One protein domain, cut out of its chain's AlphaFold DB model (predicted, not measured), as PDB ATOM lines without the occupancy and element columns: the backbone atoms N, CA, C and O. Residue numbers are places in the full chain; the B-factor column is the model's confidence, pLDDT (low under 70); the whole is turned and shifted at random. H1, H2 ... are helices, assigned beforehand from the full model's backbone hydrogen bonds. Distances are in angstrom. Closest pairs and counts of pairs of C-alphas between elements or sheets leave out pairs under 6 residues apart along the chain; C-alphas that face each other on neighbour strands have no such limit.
ATOM      1  N   GLU A 151     -23.898 -11.174  -0.201       98.00
ATOM      2  CA  GLU A 151     -22.816 -10.810   0.716       98.00
ATOM      3  C   GLU A 151     -21.737  -9.979   0.018       98.00
ATOM      4  O   GLU A 151     -21.300  -8.960   0.548       98.00
ATOM      5  N   GLU A 152     -21.355 -10.355  -1.207       97.69
ATOM      6  CA  GLU A 152     -20.391  -9.598  -2.017       97.69
ATOM      7  C   GLU A 152     -20.921  -8.197  -2.352       97.69
ATOM      8  O   GLU A 152     -20.184  -7.211  -2.293       97.69
ATOM      9  N   ALA A 153     -22.209  -8.102  -2.697       97.50
ATOM     10  CA  ALA A 153     -22.858  -6.824  -2.968       97.50
ATOM     11  C   ALA A 153     -22.925  -5.950  -1.704       97.50
ATOM     12  O   ALA A 153     -22.560  -4.776  -1.758       97.50
ATOM     13  N   ALA A 154     -23.333  -6.533  -0.574       98.00
ATOM     14  CA  ALA A 154     -23.428  -5.847   0.710       98.00
ATOM     15  C   ALA A 154     -22.062  -5.354   1.214       98.00
ATOM     16  O   ALA A 154     -21.970  -4.228   1.697       98.00
ATOM     17  N   TYR A 155     -20.995  -6.139   1.038       98.31
ATOM     18  CA  TYR A 155     -19.628  -5.726   1.367       98.31
ATOM     19  C   TYR A 155     -19.225  -4.452   0.621       98.31
ATOM     20  O   TYR A 155     -18.715  -3.512   1.224       98.31
ATOM     21  N   LEU A 156     -19.465  -4.391  -0.693       98.12
ATOM     22  CA  LEU A 156     -19.093  -3.218  -1.486       98.12
ATOM     23  C   LEU A 156     -19.929  -1.995  -1.121       98.12
ATOM     24  O   LEU A 156     -19.396  -0.895  -1.056       98.12
ATOM     25  N   GLU A 157     -21.216  -2.168  -0.850       97.94
ATOM     26  CA  GLU A 157     -22.054  -1.069  -0.369       97.94
ATOM     27  C   GLU A 157     -21.544  -0.520   0.967       97.94
ATOM     28  O   GLU A 157     -21.300   0.679   1.055       97.94
ATOM     29  N   LEU A 158     -21.286  -1.388   1.950       98.19
ATOM     30  CA  LEU A 158     -20.720  -1.001   3.245       98.19
ATOM     31  C   LEU A 158     -19.345  -0.340   3.105       98.19
ATOM     32  O   LEU A 158     -19.056   0.630   3.801       98.19
ATOM     33  N   MET A 159     -18.505  -0.832   2.191       98.25
ATOM     34  CA  MET A 159     -17.204  -0.231   1.895       98.25
ATOM     35  C   MET A 159     -17.371   1.222   1.458       98.25
ATOM     36  O   MET A 159     -16.762   2.116   2.038       98.25
ATOM     37  N   TYR A 160     -18.218   1.476   0.460       97.88
ATOM     38  CA  TYR A 160     -18.434   2.829  -0.047       97.88
ATOM     39  C   TYR A 160     -19.189   3.722   0.949       97.88
ATOM     40  O   TYR A 160     -18.894   4.912   1.013       97.88
ATOM     41  N   GLU A 161     -20.099   3.177   1.758       97.75
ATOM     42  CA  GLU A 161     -20.747   3.913   2.853       97.75
ATOM     43  C   GLU A 161     -19.719   4.370   3.897       97.75
ATOM     44  O   GLU A 161     -19.636   5.561   4.180       97.75
ATOM     45  N   LYS A 162     -18.841   3.476   4.374       97.75
ATOM     46  CA  LYS A 162     -17.769   3.834   5.318       97.75
ATOM     47  C   LYS A 162     -16.788   4.857   4.739       97.75
ATOM     48  O   LYS A 162     -16.330   5.737   5.461       97.75
ATOM     49  N   LEU A 163     -16.465   4.763   3.446       96.50
ATOM     50  CA  LEU A 163     -15.619   5.756   2.773       96.50
ATOM     51  C   LEU A 163     -16.297   7.127   2.680       96.50
ATOM     52  O   LEU A 163     -15.631   8.143   2.864       96.50
ATOM     53  N   ARG A 164     -17.609   7.167   2.418       97.06
ATOM     54  CA  ARG A 164     -18.386   8.413   2.443       97.06
ATOM     55  C   ARG A 164     -18.393   9.008   3.849       97.06
ATOM     56  O   ARG A 164     -18.090  10.185   3.993       97.06
ATOM     57  N   ASP A 165     -18.689   8.204   4.864       97.12
ATOM     58  CA  ASP A 165     -18.785   8.674   6.249       97.12
ATOM     59  C   ASP A 165     -17.423   9.185   6.764       97.12
ATOM     60  O   ASP A 165     -17.356  10.208   7.441       97.12
ATOM     61  N   ALA A 166     -16.315   8.536   6.379       95.31
ATOM     62  CA  ALA A 166     -14.963   9.018   6.673       95.31
ATOM     63  C   ALA A 166     -14.663  10.373   6.007       95.31
ATOM     64  O   ALA A 166     -14.077  11.251   6.636       95.31
ATOM     65  N   LEU A 167     -15.107  10.565   4.761       94.62
ATOM     66  CA  LEU A 167     -14.957  11.832   4.040       94.62
ATOM     67  C   LEU A 167     -15.821  12.955   4.640       94.62
ATOM     68  O   LEU A 167     -15.441  14.122   4.594       94.62
ATOM     69  N   GLU A 168     -16.989  12.616   5.188       95.50
ATOM     70  CA  GLU A 168     -17.849  13.566   5.903       95.50
ATOM     71  C   GLU A 168     -17.282  13.952   7.269       95.50
ATOM     72  O   GLU A 168     -17.442  15.099   7.691       95.50
ATOM     73  N   ALA A 169     -16.602  13.022   7.945       96.12
ATOM     74  CA  ALA A 169     -15.930  13.281   9.212       96.12
ATOM     75  C   ALA A 169     -14.680  14.160   9.040       96.12
ATOM     76  O   ALA A 169     -14.453  15.063   9.847       96.12
ATOM     77  N   ASP A 170     -13.886  13.917   7.996       93.81
ATOM     78  CA  ASP A 170     -12.714  14.723   7.659       93.81
ATOM     79  C   ASP A 170     -12.532  14.808   6.136       93.81
ATOM     80  O   ASP A 170     -12.186  13.830   5.466       93.81
ATOM     81  N   SER A 171     -12.723  16.015   5.596       90.25
ATOM     82  CA  SER A 171     -12.600  16.312   4.166       90.25
ATOM     83  C   SER A 171     -11.171  16.180   3.630       90.25
ATOM     84  O   SER A 171     -10.987  16.090   2.415       90.25
ATOM     85  N   ASN A 172     -10.164  16.141   4.510       88.62
ATOM     86  CA  ASN A 172      -8.768  15.904   4.150       88.62
ATOM     87  C   ASN A 172      -8.379  14.419   4.211       88.62
ATOM     88  O   ASN A 172      -7.220  14.084   3.949       88.62
ATOM     89  N   THR A 173      -9.316  13.519   4.526       89.06
ATOM     90  CA  THR A 173      -9.055  12.077   4.543       89.06
ATOM     91  C   THR A 173      -8.655  11.590   3.151       89.06
ATOM     92  O   THR A 173      -9.397  11.738   2.180       89.06
ATOM     93  N   ASN A 174      -7.487  10.953   3.050       90.44
ATOM     94  CA  ASN A 174      -7.087  10.270   1.823       90.44
ATOM     95  C   ASN A 174      -7.966   9.027   1.623       90.44
ATOM     96  O   ASN A 174      -8.099   8.206   2.528       90.44
ATOM     97  N   LEU A 175      -8.538   8.871   0.430       92.75
ATOM     98  CA  LEU A 175      -9.352   7.708   0.079       92.75
ATOM     99  C   LEU A 175      -8.518   6.649  -0.649       92.75
ATOM    100  O   LEU A 175      -7.669   7.008  -1.469       92.75
ATOM    101  N   PRO A 176      -8.771   5.350  -0.405       94.50
ATOM    102  CA  PRO A 176      -8.033   4.284  -1.060       94.50
ATOM    103  C   PRO A 176      -8.331   4.263  -2.560       94.50
ATOM    104  O   PRO A 176      -9.457   4.504  -3.006       94.50
ATOM    105  N   CYS A 177      -7.318   3.934  -3.362       92.25
ATOM    106  CA  CYS A 177      -7.520   3.767  -4.794       92.25
ATOM    107  C   CYS A 177      -8.375   2.522  -5.103       92.25
ATOM    108  O   CYS A 177      -8.408   1.558  -4.337       92.25
ATOM    109  N   GLU A 178      -9.026   2.504  -6.273       92.56
ATOM    110  CA  GLU A 178      -9.875   1.377  -6.703       92.56
ATOM    111  C   GLU A 178      -9.116   0.031  -6.693       92.56
ATOM    112  O   GLU A 178      -9.713  -1.012  -6.444       92.56
ATOM    113  N   THR A 179      -7.792   0.041  -6.907       94.56
ATOM    114  CA  THR A 179      -6.953  -1.168  -6.818       94.56
ATOM    115  C   THR A 179      -6.861  -1.709  -5.388       94.56
ATOM    116  O   THR A 179      -6.963  -2.915  -5.208       94.56
ATOM    117  N   LYS A 180      -6.753  -0.849  -4.366       95.69
ATOM    118  CA  LYS A 180      -6.722  -1.274  -2.955       95.69
ATOM    119  C   LYS A 180      -8.067  -1.813  -2.484       95.69
ATOM    120  O   LYS A 180      -8.112  -2.824  -1.789       95.69
ATOM    121  N   ILE A 181      -9.161  -1.188  -2.920       96.69
ATOM    122  CA  ILE A 181     -10.516  -1.697  -2.667       96.69
ATOM    123  C   ILE A 181     -10.679  -3.092  -3.291       96.69
ATOM    124  O   ILE A 181     -11.221  -3.994  -2.659       96.69
ATOM    125  N   PHE A 182     -10.176  -3.279  -4.513       96.88
ATOM    126  CA  PHE A 182     -10.187  -4.566  -5.204       96.88
ATOM    127  C   PHE A 182      -9.340  -5.637  -4.497       96.88
ATOM    128  O   PHE A 182      -9.824  -6.750  -4.300       96.88
ATOM    129  N   GLU A 183      -8.116  -5.305  -4.078       96.62
ATOM    130  CA  GLU A 183      -7.247  -6.201  -3.301       96.62
ATOM    131  C   GLU A 183      -7.921  -6.633  -1.994       96.62
ATOM    132  O   GLU A 183      -7.972  -7.826  -1.698       96.62
ATOM    133  N   ALA A 184      -8.505  -5.691  -1.247       97.44
ATOM    134  CA  ALA A 184      -9.222  -5.987  -0.009       97.44
ATOM    135  C   ALA A 184     -10.461  -6.863  -0.251       97.44
ATOM    136  O   ALA A 184     -10.697  -7.812   0.492       97.44
ATOM    137  N   PHE A 185     -11.228  -6.585  -1.312       98.00
ATOM    138  CA  PHE A 185     -12.384  -7.395  -1.697       98.00
ATOM    139  C   PHE A 185     -11.984  -8.845  -2.004       98.00
ATOM    140  O   PHE A 185     -12.584  -9.775  -1.468       98.00
ATOM    141  N   ASN A 186     -10.961  -9.051  -2.838       97.38
ATOM    142  CA  ASN A 186     -10.507 -10.400  -3.171       97.38
ATOM    143  C   ASN A 186      -9.897 -11.098  -1.954       97.38
ATOM    144  O   ASN A 186     -10.230 -12.249  -1.716       97.38
ATOM    145  N   THR A 187      -9.115 -10.397  -1.131       97.25
ATOM    146  CA  THR A 187      -8.573 -10.958   0.121       97.25
ATOM    147  C   THR A 187      -9.684 -11.456   1.050       97.25
ATOM    148  O   THR A 187      -9.515 -12.468   1.720       97.25
ATOM    149  N   TYR A 188     -10.828 -10.767   1.082       97.88
ATOM    150  CA  TYR A 188     -11.954 -11.137   1.935       97.88
ATOM    151  C   TYR A 188     -12.770 -12.329   1.401       97.88
ATOM    152  O   TYR A 188     -13.215 -13.166   2.185       97.88
ATOM    153  N   PHE A 189     -12.997 -12.414   0.084       97.62
ATOM    154  CA  PHE A 189     -13.887 -13.426  -0.510       97.62
ATOM    155  C   PHE A 189     -13.176 -14.612  -1.166       97.62
ATOM    156  O   PHE A 189     -13.795 -15.661  -1.358       97.62
ATOM    157  N   GLU A 190     -11.909 -14.478  -1.549       96.50
ATOM    158  CA  GLU A 190     -11.173 -15.547  -2.211       96.50
ATOM    159  C   GLU A 190     -10.995 -16.744  -1.274       96.50
ATOM    160  O   GLU A 190     -10.526 -16.637  -0.146       96.50
ATOM    161  N   GLY A 191     -11.403 -17.916  -1.753       95.81
ATOM    162  CA  GLY A 191     -11.326 -19.156  -0.999       95.81
ATOM    163  C   GLY A 191     -12.491 -19.427  -0.046       95.81
ATOM    164  O   GLY A 191     -12.539 -20.532   0.491       95.81
ATOM    165  N   ARG A 192     -13.448 -18.504   0.113       97.12
ATOM    166  CA  ARG A 192     -14.689 -18.761   0.858       97.12
ATOM    167  C   ARG A 192     -15.630 -19.681   0.082       97.12
ATOM    168  O   ARG A 192     -15.792 -19.536  -1.134       97.12
ATOM    169  N   ASP A 193     -16.244 -20.620   0.786       96.38
ATOM    170  CA  ASP A 193     -17.208 -21.613   0.293       96.38
ATOM    171  C   ASP A 193     -18.564 -21.547   1.021       96.38
ATOM    172  O   ASP A 193     -19.495 -22.268   0.675       96.38
ATOM    173  N   ASP A 194     -18.697 -20.634   1.981       96.56
ATOM    174  CA  ASP A 194     -19.893 -20.398   2.788       96.56
ATOM    175  C   ASP A 194     -20.875 -19.397   2.155       96.56
ATOM    176  O   ASP A 194     -21.920 -19.089   2.727       96.56
ATOM    177  N   LEU A 195     -20.564 -18.886   0.961       96.38
ATOM    178  CA  LEU A 195     -21.422 -17.935   0.261       96.38
ATOM    179  C   LEU A 195     -22.655 -18.621  -0.326       96.38
ATOM    180  O   LEU A 195     -22.565 -19.690  -0.937       96.38
ATOM    181  N   VAL A 196     -23.798 -17.948  -0.237       96.25
ATOM    182  CA  VAL A 196     -25.059 -18.418  -0.812       96.25
ATOM    183  C   VAL A 196     -25.504 -17.522  -1.963       96.25
ATOM    184  O   VAL A 196     -25.240 -16.323  -2.010       96.25
ATOM    185  N   ASP A 197     -26.167 -18.107  -2.953       94.81
ATOM    186  CA  ASP A 197     -26.808 -17.330  -4.005       94.81
ATOM    187  C   ASP A 197     -28.102 -16.658  -3.495       94.81
ATOM    188  O   ASP A 197     -28.590 -16.907  -2.395       94.81
ATOM    189  N   GLN A 198     -28.719 -15.816  -4.330       92.56
ATOM    190  CA  GLN A 198     -29.998 -15.159  -4.002       92.56
ATOM    191  C   GLN A 198     -31.161 -16.134  -3.732       92.56
ATOM    192  O   GLN A 198     -32.219 -15.710  -3.269       92.56
ATOM    193  N   LYS A 199     -31.003 -17.415  -4.072       94.06
ATOM    194  CA  LYS A 199     -31.986 -18.482  -3.866       94.06
ATOM    195  C   LYS A 199     -31.634 -19.367  -2.662       94.06
ATOM    196  O   LYS A 199     -32.391 -20.290  -2.380       94.06
ATOM    197  N   GLY A 200     -30.533 -19.088  -1.963       94.69
ATOM    198  CA  GLY A 200     -30.047 -19.867  -0.826       94.69
ATOM    199  C   GLY A 200     -29.203 -21.091  -1.195       94.69
ATOM    200  O   GLY A 200     -28.901 -21.887  -0.314       94.69
ATOM    201  N   ASN A 201     -28.816 -21.273  -2.460       95.00
ATOM    202  CA  ASN A 201     -27.921 -22.363  -2.848       95.00
ATOM    203  C   ASN A 201     -26.478 -22.003  -2.502       95.00
ATOM    204  O   ASN A 201     -26.008 -20.923  -2.866       95.00
ATOM    205  N   THR A 202     -25.757 -22.929  -1.876       95.25
ATOM    206  CA  THR A 202     -24.321 -22.785  -1.622       95.25
ATOM    207  C   THR A 202     -23.561 -22.653  -2.939       95.25
ATOM    208  O   THR A 202     -23.725 -23.453  -3.865       95.25
ATOM    209  N   LEU A 203     -22.739 -21.615  -3.036       93.69
ATOM    210  CA  LEU A 203     -21.877 -21.366  -4.180       93.69
ATOM    211  C   LEU A 203     -20.577 -22.173  -4.039       93.69
ATOM    212  O   LEU A 203     -20.112 -22.405  -2.926       93.69
ATOM    213  N   PRO A 204     -19.948 -22.595  -5.150       93.31
ATOM    214  CA  PRO A 204     -18.635 -23.222  -5.077       93.31
ATOM    215  C   PRO A 204     -17.602 -22.234  -4.524       93.31
ATOM    216  O   PRO A 204     -17.756 -21.019  -4.695       93.31
ATOM    217  N   LYS A 205     -16.519 -22.777  -3.950       95.19
ATOM    218  CA  LYS A 205     -15.372 -22.010  -3.444       95.19
ATOM    219  C   LYS A 205     -14.996 -20.891  -4.415       95.19
ATOM    220  O   LYS A 205     -14.691 -21.145  -5.586       95.19
ATOM    221  N   ARG A 206     -15.058 -19.646  -3.943       91.75
ATOM    222  CA  ARG A 206     -14.845 -18.474  -4.794       91.75
ATOM    223  C   ARG A 206     -13.383 -18.342  -5.195       91.75
ATOM    224  O   ARG A 206     -12.485 -18.419  -4.364       91.75
ATOM    225  N   GLN A 207     -13.171 -18.081  -6.478       92.75
ATOM    226  CA  GLN A 207     -11.918 -17.526  -6.982       92.75
ATOM    227  C   GLN A 207     -11.961 -16.001  -6.844       92.75
ATOM    228  O   GLN A 207     -13.054 -15.422  -6.895       92.75
ATOM    229  N   GLY A 208     -10.798 -15.356  -6.708       93.00
ATOM    230  CA  GLY A 208     -10.706 -13.901  -6.785       93.00
ATOM    231  C   GLY A 208     -11.394 -13.371  -8.049       93.00
ATOM    232  O   GLY A 208     -11.272 -13.940  -9.138       93.00
ATOM    233  N   ARG A 209     -12.171 -12.292  -7.916       94.81
ATOM    234  CA  ARG A 209     -12.853 -11.686  -9.065       94.81
ATOM    235  C   ARG A 209     -11.855 -10.942  -9.936       94.81
ATOM    236  O   ARG A 209     -10.842 -10.444  -9.460       94.81
ATOM    237  N   GLU A 210     -12.187 -10.793 -11.214       92.94
ATOM    238  CA  GLU A 210     -11.461  -9.886 -12.101       92.94
ATOM    239  C   GLU A 210     -11.795  -8.420 -11.787       92.94
ATOM    240  O   GLU A 210     -12.953  -8.071 -11.529       92.94
ATOM    241  N   LYS A 211     -10.796  -7.535 -11.906       93.81
ATOM    242  CA  LYS A 211     -10.962  -6.086 -11.692       93.81
ATOM    243  C   LYS A 211     -12.037  -5.477 -12.600       93.81
ATOM    244  O   LYS A 211     -12.794  -4.618 -12.162       93.81
ATOM    245  N   SER A 212     -12.145  -5.958 -13.839       91.19
ATOM    246  CA  SER A 212     -13.176  -5.558 -14.810       91.19
ATOM    247  C   SER A 212     -14.598  -5.868 -14.319       91.19
ATOM    248  O   SER A 212     -15.518  -5.073 -14.516       91.19
ATOM    249  N   SER A 213     -14.782  -7.010 -13.646       93.25
ATOM    250  CA  SER A 213     -16.063  -7.428 -13.076       93.25
ATOM    251  C   SER A 213     -16.469  -6.506 -11.931       93.25
ATOM    252  O   SER A 213     -17.606  -6.027 -11.909       93.25
ATOM    253  N   LEU A 214     -15.525  -6.211 -11.029       95.38
ATOM    254  CA  LEU A 214     -15.734  -5.278  -9.924       95.38
ATOM    255  C   LEU A 214     -16.064  -3.872 -10.441       95.38
ATOM    256  O   LEU A 214     -17.060  -3.284 -10.025       95.38
ATOM    257  N   ASP A 215     -15.284  -3.358 -11.395       95.00
ATOM    258  CA  ASP A 215     -15.499  -2.030 -11.978       95.00
ATOM    259  C   ASP A 215     -16.876  -1.929 -12.657       95.00
ATOM    260  O   ASP A 215     -17.623  -0.973 -12.446       95.00
ATOM    261  N   SER A 216     -17.274  -2.973 -13.392       94.25
ATOM    262  CA  SER A 216     -18.605  -3.067 -14.001       94.25
ATOM    263  C   SER A 216     -19.737  -3.075 -12.965       94.25
ATOM    264  O   SER A 216     -20.812  -2.528 -13.227       94.25
ATOM    265  N   PHE A 217     -19.525  -3.683 -11.795       95.69
ATOM    266  CA  PHE A 217     -20.496  -3.675 -10.701       95.69
ATOM    267  C   PHE A 217     -20.609  -2.287 -10.065       95.69
ATOM    268  O   PHE A 217     -21.708  -1.739  -9.982       95.69
ATOM    269  N   VAL A 218     -19.473  -1.692  -9.697       96.62
ATOM    270  CA  VAL A 218     -19.394  -0.389  -9.025       96.62
ATOM    271  C   VAL A 218     -19.924   0.745  -9.906       96.62
ATOM    272  O   VAL A 218     -20.605   1.635  -9.408       96.62
ATOM    273  N   ARG A 219     -19.664   0.718 -11.220       96.00
ATOM    274  CA  ARG A 219     -20.095   1.765 -12.173       96.00
ATOM    275  C   ARG A 219     -21.512   1.583 -12.709       96.00
ATOM    276  O   ARG A 219     -21.971   2.364 -13.547       96.00
ATOM    277  N   ARG A 220     -22.221   0.532 -12.295       95.56
ATOM    278  CA  ARG A 220     -23.565   0.253 -12.802       95.56
ATOM    279  C   ARG A 220     -24.526   1.359 -12.359       95.56
ATOM    280  O   ARG A 220     -24.787   1.506 -11.173       95.56
ATOM    281  N   LYS A 221     -25.129   2.076 -13.316       93.75
ATOM    282  CA  LYS A 221     -26.063   3.190 -13.040       93.75
ATOM    283  C   LYS A 221     -27.259   2.802 -12.166       93.75
ATOM    284  O   LYS A 221     -27.720   3.619 -11.384       93.75
ATOM    285  N   SER A 222     -27.759   1.575 -12.311       91.44
ATOM    286  CA  SER A 222     -28.860   1.037 -11.502       91.44
ATOM    287  C   SER A 222     -28.416   0.428 -10.168       91.44
ATOM    288  O   SER A 222     -29.262  -0.035  -9.408       91.44
ATOM    289  N   GLY A 223     -27.109   0.368  -9.900       93.19
ATOM    290  CA  GLY A 223     -26.563  -0.132  -8.643       93.19
ATOM    291  C   GLY A 223     -26.613   0.927  -7.543       93.19
ATOM    292  O   GLY A 223     -26.492   2.118  -7.808       93.19
ATOM    293  N   SER A 224     -26.746   0.474  -6.304       95.31
ATOM    294  CA  SER A 224     -26.697   1.267  -5.064       95.31
ATOM    295  C   SER A 224     -25.334   1.915  -4.797       95.31
ATOM    296  O   SER A 224     -25.272   2.996  -4.221       95.31
ATOM    297  N   VAL A 225     -24.246   1.277  -5.237       96.81
ATOM    298  CA  VAL A 225     -22.870   1.745  -5.006       96.81
ATOM    299  C   VAL A 225     -22.527   2.971  -5.858       96.81
ATOM    300  O   VAL A 225     -21.838   3.877  -5.394       96.81
ATOM    301  N   ASN A 226     -23.012   3.031  -7.104       96.88
ATOM    302  CA  ASN A 226     -22.627   4.084  -8.043       96.88
ATOM    303  C   ASN A 226     -23.016   5.502  -7.565       96.88
ATOM    304  O   ASN A 226     -22.156   6.377  -7.620       96.88
ATOM    305  N   PRO A 227     -24.239   5.757  -7.051       97.50
ATOM    306  CA  PRO A 227     -24.587   7.051  -6.463       97.50
ATOM    307  C   PRO A 227     -23.637   7.489  -5.341       97.50
ATOM    308  O   PRO A 227     -23.171   8.623  -5.358       97.50
ATOM    309  N   ILE A 228     -23.291   6.577  -4.423       97.50
ATOM    310  CA  ILE A 228     -22.387   6.856  -3.293       97.50
ATOM    311  C   ILE A 228     -20.985   7.189  -3.812       97.50
ATOM    312  O   ILE A 228     -20.354   8.149  -3.376       97.50
ATOM    313  N   ARG A 229     -20.506   6.434  -4.806       96.50
ATOM    314  CA  ARG A 229     -19.216   6.693  -5.448       96.50
ATOM    315  C   ARG A 229     -19.157   8.064  -6.119       96.50
ATOM    316  O   ARG A 229     -18.137   8.739  -6.012       96.50
ATOM    317  N   GLU A 230     -20.198   8.462  -6.843       96.56
ATOM    318  CA  GLU A 230     -20.229   9.777  -7.494       96.56
ATOM    319  C   GLU A 230     -20.339  10.912  -6.464       96.56
ATOM    320  O   GLU A 230     -19.695  11.944  -6.629       96.56
ATOM    321  N   GLU A 231     -21.050  10.707  -5.351       96.31
ATOM    322  CA  GLU A 231     -21.063  11.650  -4.225       96.31
ATOM    323  C   GLU A 231     -19.667  11.840  -3.612       96.31
ATOM    324  O   GLU A 231     -19.210  12.973  -3.454       96.31
ATOM    325  N   ILE A 232     -18.963  10.738  -3.336       95.31
ATOM    326  CA  ILE A 232     -17.581  10.750  -2.839       95.31
ATOM    327  C   ILE A 232     -16.671  11.519  -3.800       95.31
ATOM    328  O   ILE A 232     -15.927  12.402  -3.380       95.31
ATOM    329  N   LYS A 233     -16.747  11.224  -5.103       93.25
ATOM    330  CA  LYS A 233     -15.943  11.915  -6.119       93.25
ATOM    331  C   LYS A 233     -16.211  13.412  -6.179       93.25
ATOM    332  O   LYS A 233     -15.272  14.170  -6.380       93.25
ATOM    333  N   ASN A 234     -17.467  13.829  -6.032       94.06
ATOM    334  CA  ASN A 234     -17.838  15.242  -6.074       94.06
ATOM    335  C   ASN A 234     -17.335  16.010  -4.843       94.06
ATOM    336  O   ASN A 234     -17.063  17.203  -4.942       94.06
ATOM    337  N   LYS A 235     -17.219  15.336  -3.692       93.31
ATOM    338  CA  LYS A 235     -16.693  15.906  -2.443       93.31
ATOM    339  C   LYS A 235     -15.158  15.889  -2.377       93.31
ATOM    340  O   LYS A 235     -14.576  16.688  -1.650       93.31
ATOM    341  N   LEU A 236     -14.500  15.001  -3.122       90.00
ATOM    342  CA  LEU A 236     -13.050  14.831  -3.082       90.00
ATOM    343  C   LEU A 236     -12.325  15.989  -3.793       90.00
ATOM    344  O   LEU A 236     -12.333  16.090  -5.018       90.00
ATOM    345  N   THR A 237     -11.664  16.851  -3.021       83.50
ATOM    346  CA  THR A 237     -10.847  17.972  -3.529       83.50
ATOM    347  C   THR A 237      -9.376  17.598  -3.730       83.50
ATOM    348  O   THR A 237      -8.660  18.258  -4.485       83.50
ATOM    349  N   SER A 238      -8.914  16.535  -3.071       74.12
ATOM    350  CA  SER A 238      -7.517  16.108  -2.986       74.12
ATOM    351  C   SER A 238      -7.196  14.903  -3.884       74.12
ATOM    352  O   SER A 238      -8.066  14.177  -4.367       74.12
ATOM    353  N   LYS A 239      -5.899  14.701  -4.162       76.00
ATOM    354  CA  LYS A 239      -5.414  13.565  -4.962       76.00
ATOM    355  C   LYS A 239      -5.620  12.255  -4.189       76.00
ATOM    356  O   LYS A 239      -5.313  12.179  -3.007       76.00
ATOM    357  N   ILE A 240      -6.079  11.218  -4.889       71.75
ATOM    358  CA  ILE A 240      -6.182   9.845  -4.373       71.75
ATOM    359  C   ILE A 240      -4.759   9.342  -4.079       71.75
ATOM    360  O   ILE A 240      -3.970   9.167  -5.009       71.75
ATOM    361  N   LEU A 241      -4.431   9.147  -2.802       75.88
ATOM    362  CA  LEU A 241      -3.146   8.624  -2.327       75.88
ATOM    363  C   LEU A 241      -3.316   7.204  -1.769       75.88
ATOM    364  O   LEU A 241      -4.435   6.734  -1.580       75.88
ATOM    365  N   ASP A 242      -2.202   6.504  -1.546       75.00
ATOM    366  CA  ASP A 242      -2.216   5.179  -0.922       75.00
ATOM    367  C   ASP A 242      -2.720   5.316   0.520       75.00
ATOM    368  O   ASP A 242      -2.064   5.927   1.367       75.00
ATOM    369  N   ALA A 243      -3.944   4.859   0.759       82.88
ATOM    370  CA  ALA A 243      -4.709   5.221   1.938       82.88
ATOM    371  C   ALA A 243      -5.367   4.015   2.599       82.88
ATOM    372  O   ALA A 243      -5.430   2.913   2.052       82.88
ATOM    373  N   TRP A 244      -5.863   4.267   3.806       91.88
ATOM    374  CA  TRP A 244      -6.550   3.303   4.648       91.88
ATOM    375  C   TRP A 244      -7.787   2.708   3.954       91.88
ATOM    376  O   TRP A 244      -8.593   3.426   3.364       91.88
ATOM    377  N   VAL A 245      -7.943   1.385   4.054       96.00
ATOM    378  CA  VAL A 245      -9.133   0.654   3.602       96.00
ATOM    379  C   VAL A 245      -9.924   0.209   4.839       96.00
ATOM    380  O   VAL A 245      -9.351  -0.478   5.689       96.00
ATOM    381  N   PRO A 246     -11.217   0.560   4.959       96.50
ATOM    382  CA  PRO A 246     -12.056   0.096   6.057       96.50
ATOM    383  C   PRO A 246     -12.102  -1.432   6.157       96.50
ATOM    384  O   PRO A 246     -12.392  -2.118   5.178       96.50
ATOM    385  N   ALA A 247     -11.879  -1.970   7.358       97.19
ATOM    386  CA  ALA A 247     -12.153  -3.374   7.640       97.19
ATOM    387  C   ALA A 247     -13.673  -3.590   7.752       97.19
ATOM    388  O   ALA A 247     -14.368  -2.836   8.442       97.19
ATOM    389  N   ILE A 248     -14.185  -4.609   7.061       98.00
ATOM    390  CA  ILE A 248     -15.599  -4.998   7.079       98.00
ATOM    391  C   ILE A 248     -15.695  -6.415   7.635       98.00
ATOM    392  O   ILE A 248     -14.946  -7.299   7.223       98.00
ATOM    393  N   THR A 249     -16.601  -6.618   8.585       98.19
ATOM    394  CA  THR A 249     -16.794  -7.901   9.281       98.19
ATOM    395  C   THR A 249     -18.060  -8.618   8.808       98.19
ATOM    396  O   THR A 249     -19.005  -7.977   8.349       98.19
ATOM    397  N   ASP A 250     -18.131  -9.945   8.977       98.00
ATOM    398  CA  ASP A 250     -19.322 -10.732   8.603       98.00
ATOM    399  C   ASP A 250     -20.594 -10.260   9.326       98.00
ATOM    400  O   ASP A 250     -21.679 -10.244   8.745       98.00
ATOM    401  N   ALA A 251     -20.459  -9.819  10.582       98.00
ATOM    402  CA  ALA A 251     -21.573  -9.295  11.369       98.00
ATOM    403  C   ALA A 251     -22.169  -8.020  10.749       98.00
ATOM    404  O   ALA A 251     -23.390  -7.864  10.715       98.00
ATOM    405  N   GLU A 252     -21.323  -7.130  10.220       98.31
ATOM    406  CA  GLU A 252     -21.770  -5.913   9.533       98.31
ATOM    407  C   GLU A 252     -22.490  -6.249   8.225       98.31
ATOM    408  O   GLU A 252     -23.561  -5.706   7.955       98.31
ATOM    409  N   ILE A 253     -21.954  -7.196   7.447       98.19
ATOM    410  CA  ILE A 253     -22.571  -7.661   6.196       98.19
ATOM    411  C   ILE A 253     -23.951  -8.269   6.477       98.19
ATOM    412  O   ILE A 253     -24.938  -7.891   5.842       98.19
ATOM    413  N   ALA A 254     -24.052  -9.162   7.466       97.38
ATOM    414  CA  ALA A 254     -25.309  -9.801   7.849       97.38
ATOM    415  C   ALA A 254     -26.352  -8.789   8.358       97.38
ATOM    416  O   ALA A 254     -27.534  -8.870   7.996       97.38
ATOM    417  N   ALA A 255     -25.925  -7.805   9.157       97.69
ATOM    418  CA  ALA A 255     -26.788  -6.722   9.625       97.69
ATOM    419  C   ALA A 255     -27.305  -5.861   8.459       97.69
ATOM    420  O   ALA A 255     -28.494  -5.530   8.417       97.69
ATOM    421  N   HIS A 256     -26.451  -5.559   7.476       97.31
ATOM    422  CA  HIS A 256     -26.815  -4.770   6.294       97.31
ATOM    423  C   HIS A 256     -27.802  -5.490   5.372       97.31
ATOM    424  O   HIS A 256     -28.782  -4.908   4.908       97.31
ATOM    425  N   ILE A 257     -27.599  -6.788   5.144       96.56
ATOM    426  CA  ILE A 257     -28.548  -7.605   4.371       96.56
ATOM    427  C   ILE A 257     -29.907  -7.646   5.082       96.56
ATOM    428  O   ILE A 257     -30.960  -7.487   4.451       96.56
ATOM    429  N   SER A 258     -29.894  -7.807   6.409       96.38
ATOM    430  CA  SER A 258     -31.106  -7.851   7.232       96.38
ATOM    431  C   SER A 258     -31.880  -6.528   7.192       96.38
ATOM    432  O   SER A 258     -33.100  -6.537   7.003       96.38
ATOM    433  N   SER A 259     -31.187  -5.388   7.295       95.56
ATOM    434  CA  SER A 259     -31.810  -4.059   7.245       95.56
ATOM    435  C   SER A 259     -32.454  -3.784   5.879       95.56
ATOM    436  O   SER A 259     -33.608  -3.351   5.810       95.56
ATOM    437  N   LYS A 260     -31.781  -4.138   4.777       93.12
ATOM    438  CA  LYS A 260     -32.324  -3.980   3.416       93.12
ATOM    439  C   LYS A 260     -33.535  -4.862   3.149       93.12
ATOM    440  O   LYS A 260     -34.499  -4.414   2.519       93.12
ATOM    441  N   SER A 261     -33.523  -6.089   3.661       90.00
ATOM    442  CA  SER A 261     -34.671  -6.995   3.576       90.00
ATOM    443  C   SER A 261     -35.901  -6.426   4.300       90.00
ATOM    444  O   SER A 261     -37.017  -6.497   3.775       90.00
ATOM    445  N   ALA A 262     -35.710  -5.786   5.461       88.69
ATOM    446  CA  ALA A 262     -36.793  -5.141   6.206       88.69
ATOM    447  C   ALA A 262     -37.411  -3.956   5.438       88.69
ATOM    448  O   ALA A 262     -38.637  -3.868   5.320       88.69
TER     449      ALA A 262
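This is residues 151 to 262 of the 543 residues of an uncharacterized protein of Ampelomyces quisqualis (UniProt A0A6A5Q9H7). One long helix, H1, runs through the middle of the model, with H4 side by side with it, running the same way, and H5 making a corner with its first part, nearly at a right angle, and sticking out from there. H2 lies beyond another side of H1 at a steep tilt, H3 is set crosswise to both H2 and H4, its first residue, Lys 211, close to Phe 182 within H2 and its last, Val 218, close to Asn 226 of H4, and the long loop of residues 190 to 210 reaches out past the first end of H1. The printed part has 112 residues with five named helices, H1 to H5 in chain order, and no named strand; its class is all helix. It is compact, with a radius of gyration of the C-alphas of 14.4 A, and spans 44 by 31 by 26 A.

Begin with H1, residues 151 to 169. H4, residues 225 to 235, touches it at a shallow tilt of 17 degrees, the same way; look at Glu 157 and Val 225, whose C-alphas are the closest at 5.5 A. H5, residues 250 to 262, touches H1 about perpendicular at 84 degrees, closest at the C-alphas of Ala 154 and Ile 253, 5.8 A apart. H1 touches H5 with residues 151 to 158 alone, and H5 touches H1 with residues 253 to 257 alone. H2, residues 178 to 189, is close to H1 but not clearly touching, at a steep tilt of 44 degrees, opposite ways; the closest C-alphas, of Glu 152 and Phe 189, are 7.7 A apart. H3, residues 211 to 218, only just touches H4, with 3 pairs of C-alphas within 8 A, the closest being Val 218 and Asn 226 at 5.6 A; their lines are about perpendicular at 86 degrees. H3 and H1 are near each other, with 7 pairs of C-alphas within 10 A. H2 and H5 are apart. In each of the five helices every O i to N i+4 pair is within hydrogen-bond range.

Find C-alpha 151 at (-22.816, -10.810, 0.716); from there H1 runs 26.5 A to C-alpha 169 at (-15.930, 13.281, 9.212). H2 measures 16.5 A, H3 10.5 A and H4 15.7 A from first to last C-alpha. H5 is 18.5 A long and ends at C-alpha 262, (-36.793, -5.141, 6.206).

Look to Asn 201 and Thr 237 for the two C-alphas farthest apart, 43.8 A. The links H2 to H3, 21 residues, and H4 to H5, 14 residues, are long; H1 to H2 and H3 to H4 are short. The printed part has no cut. Its mean pLDDT is 94.2, and no printed residue is under 70.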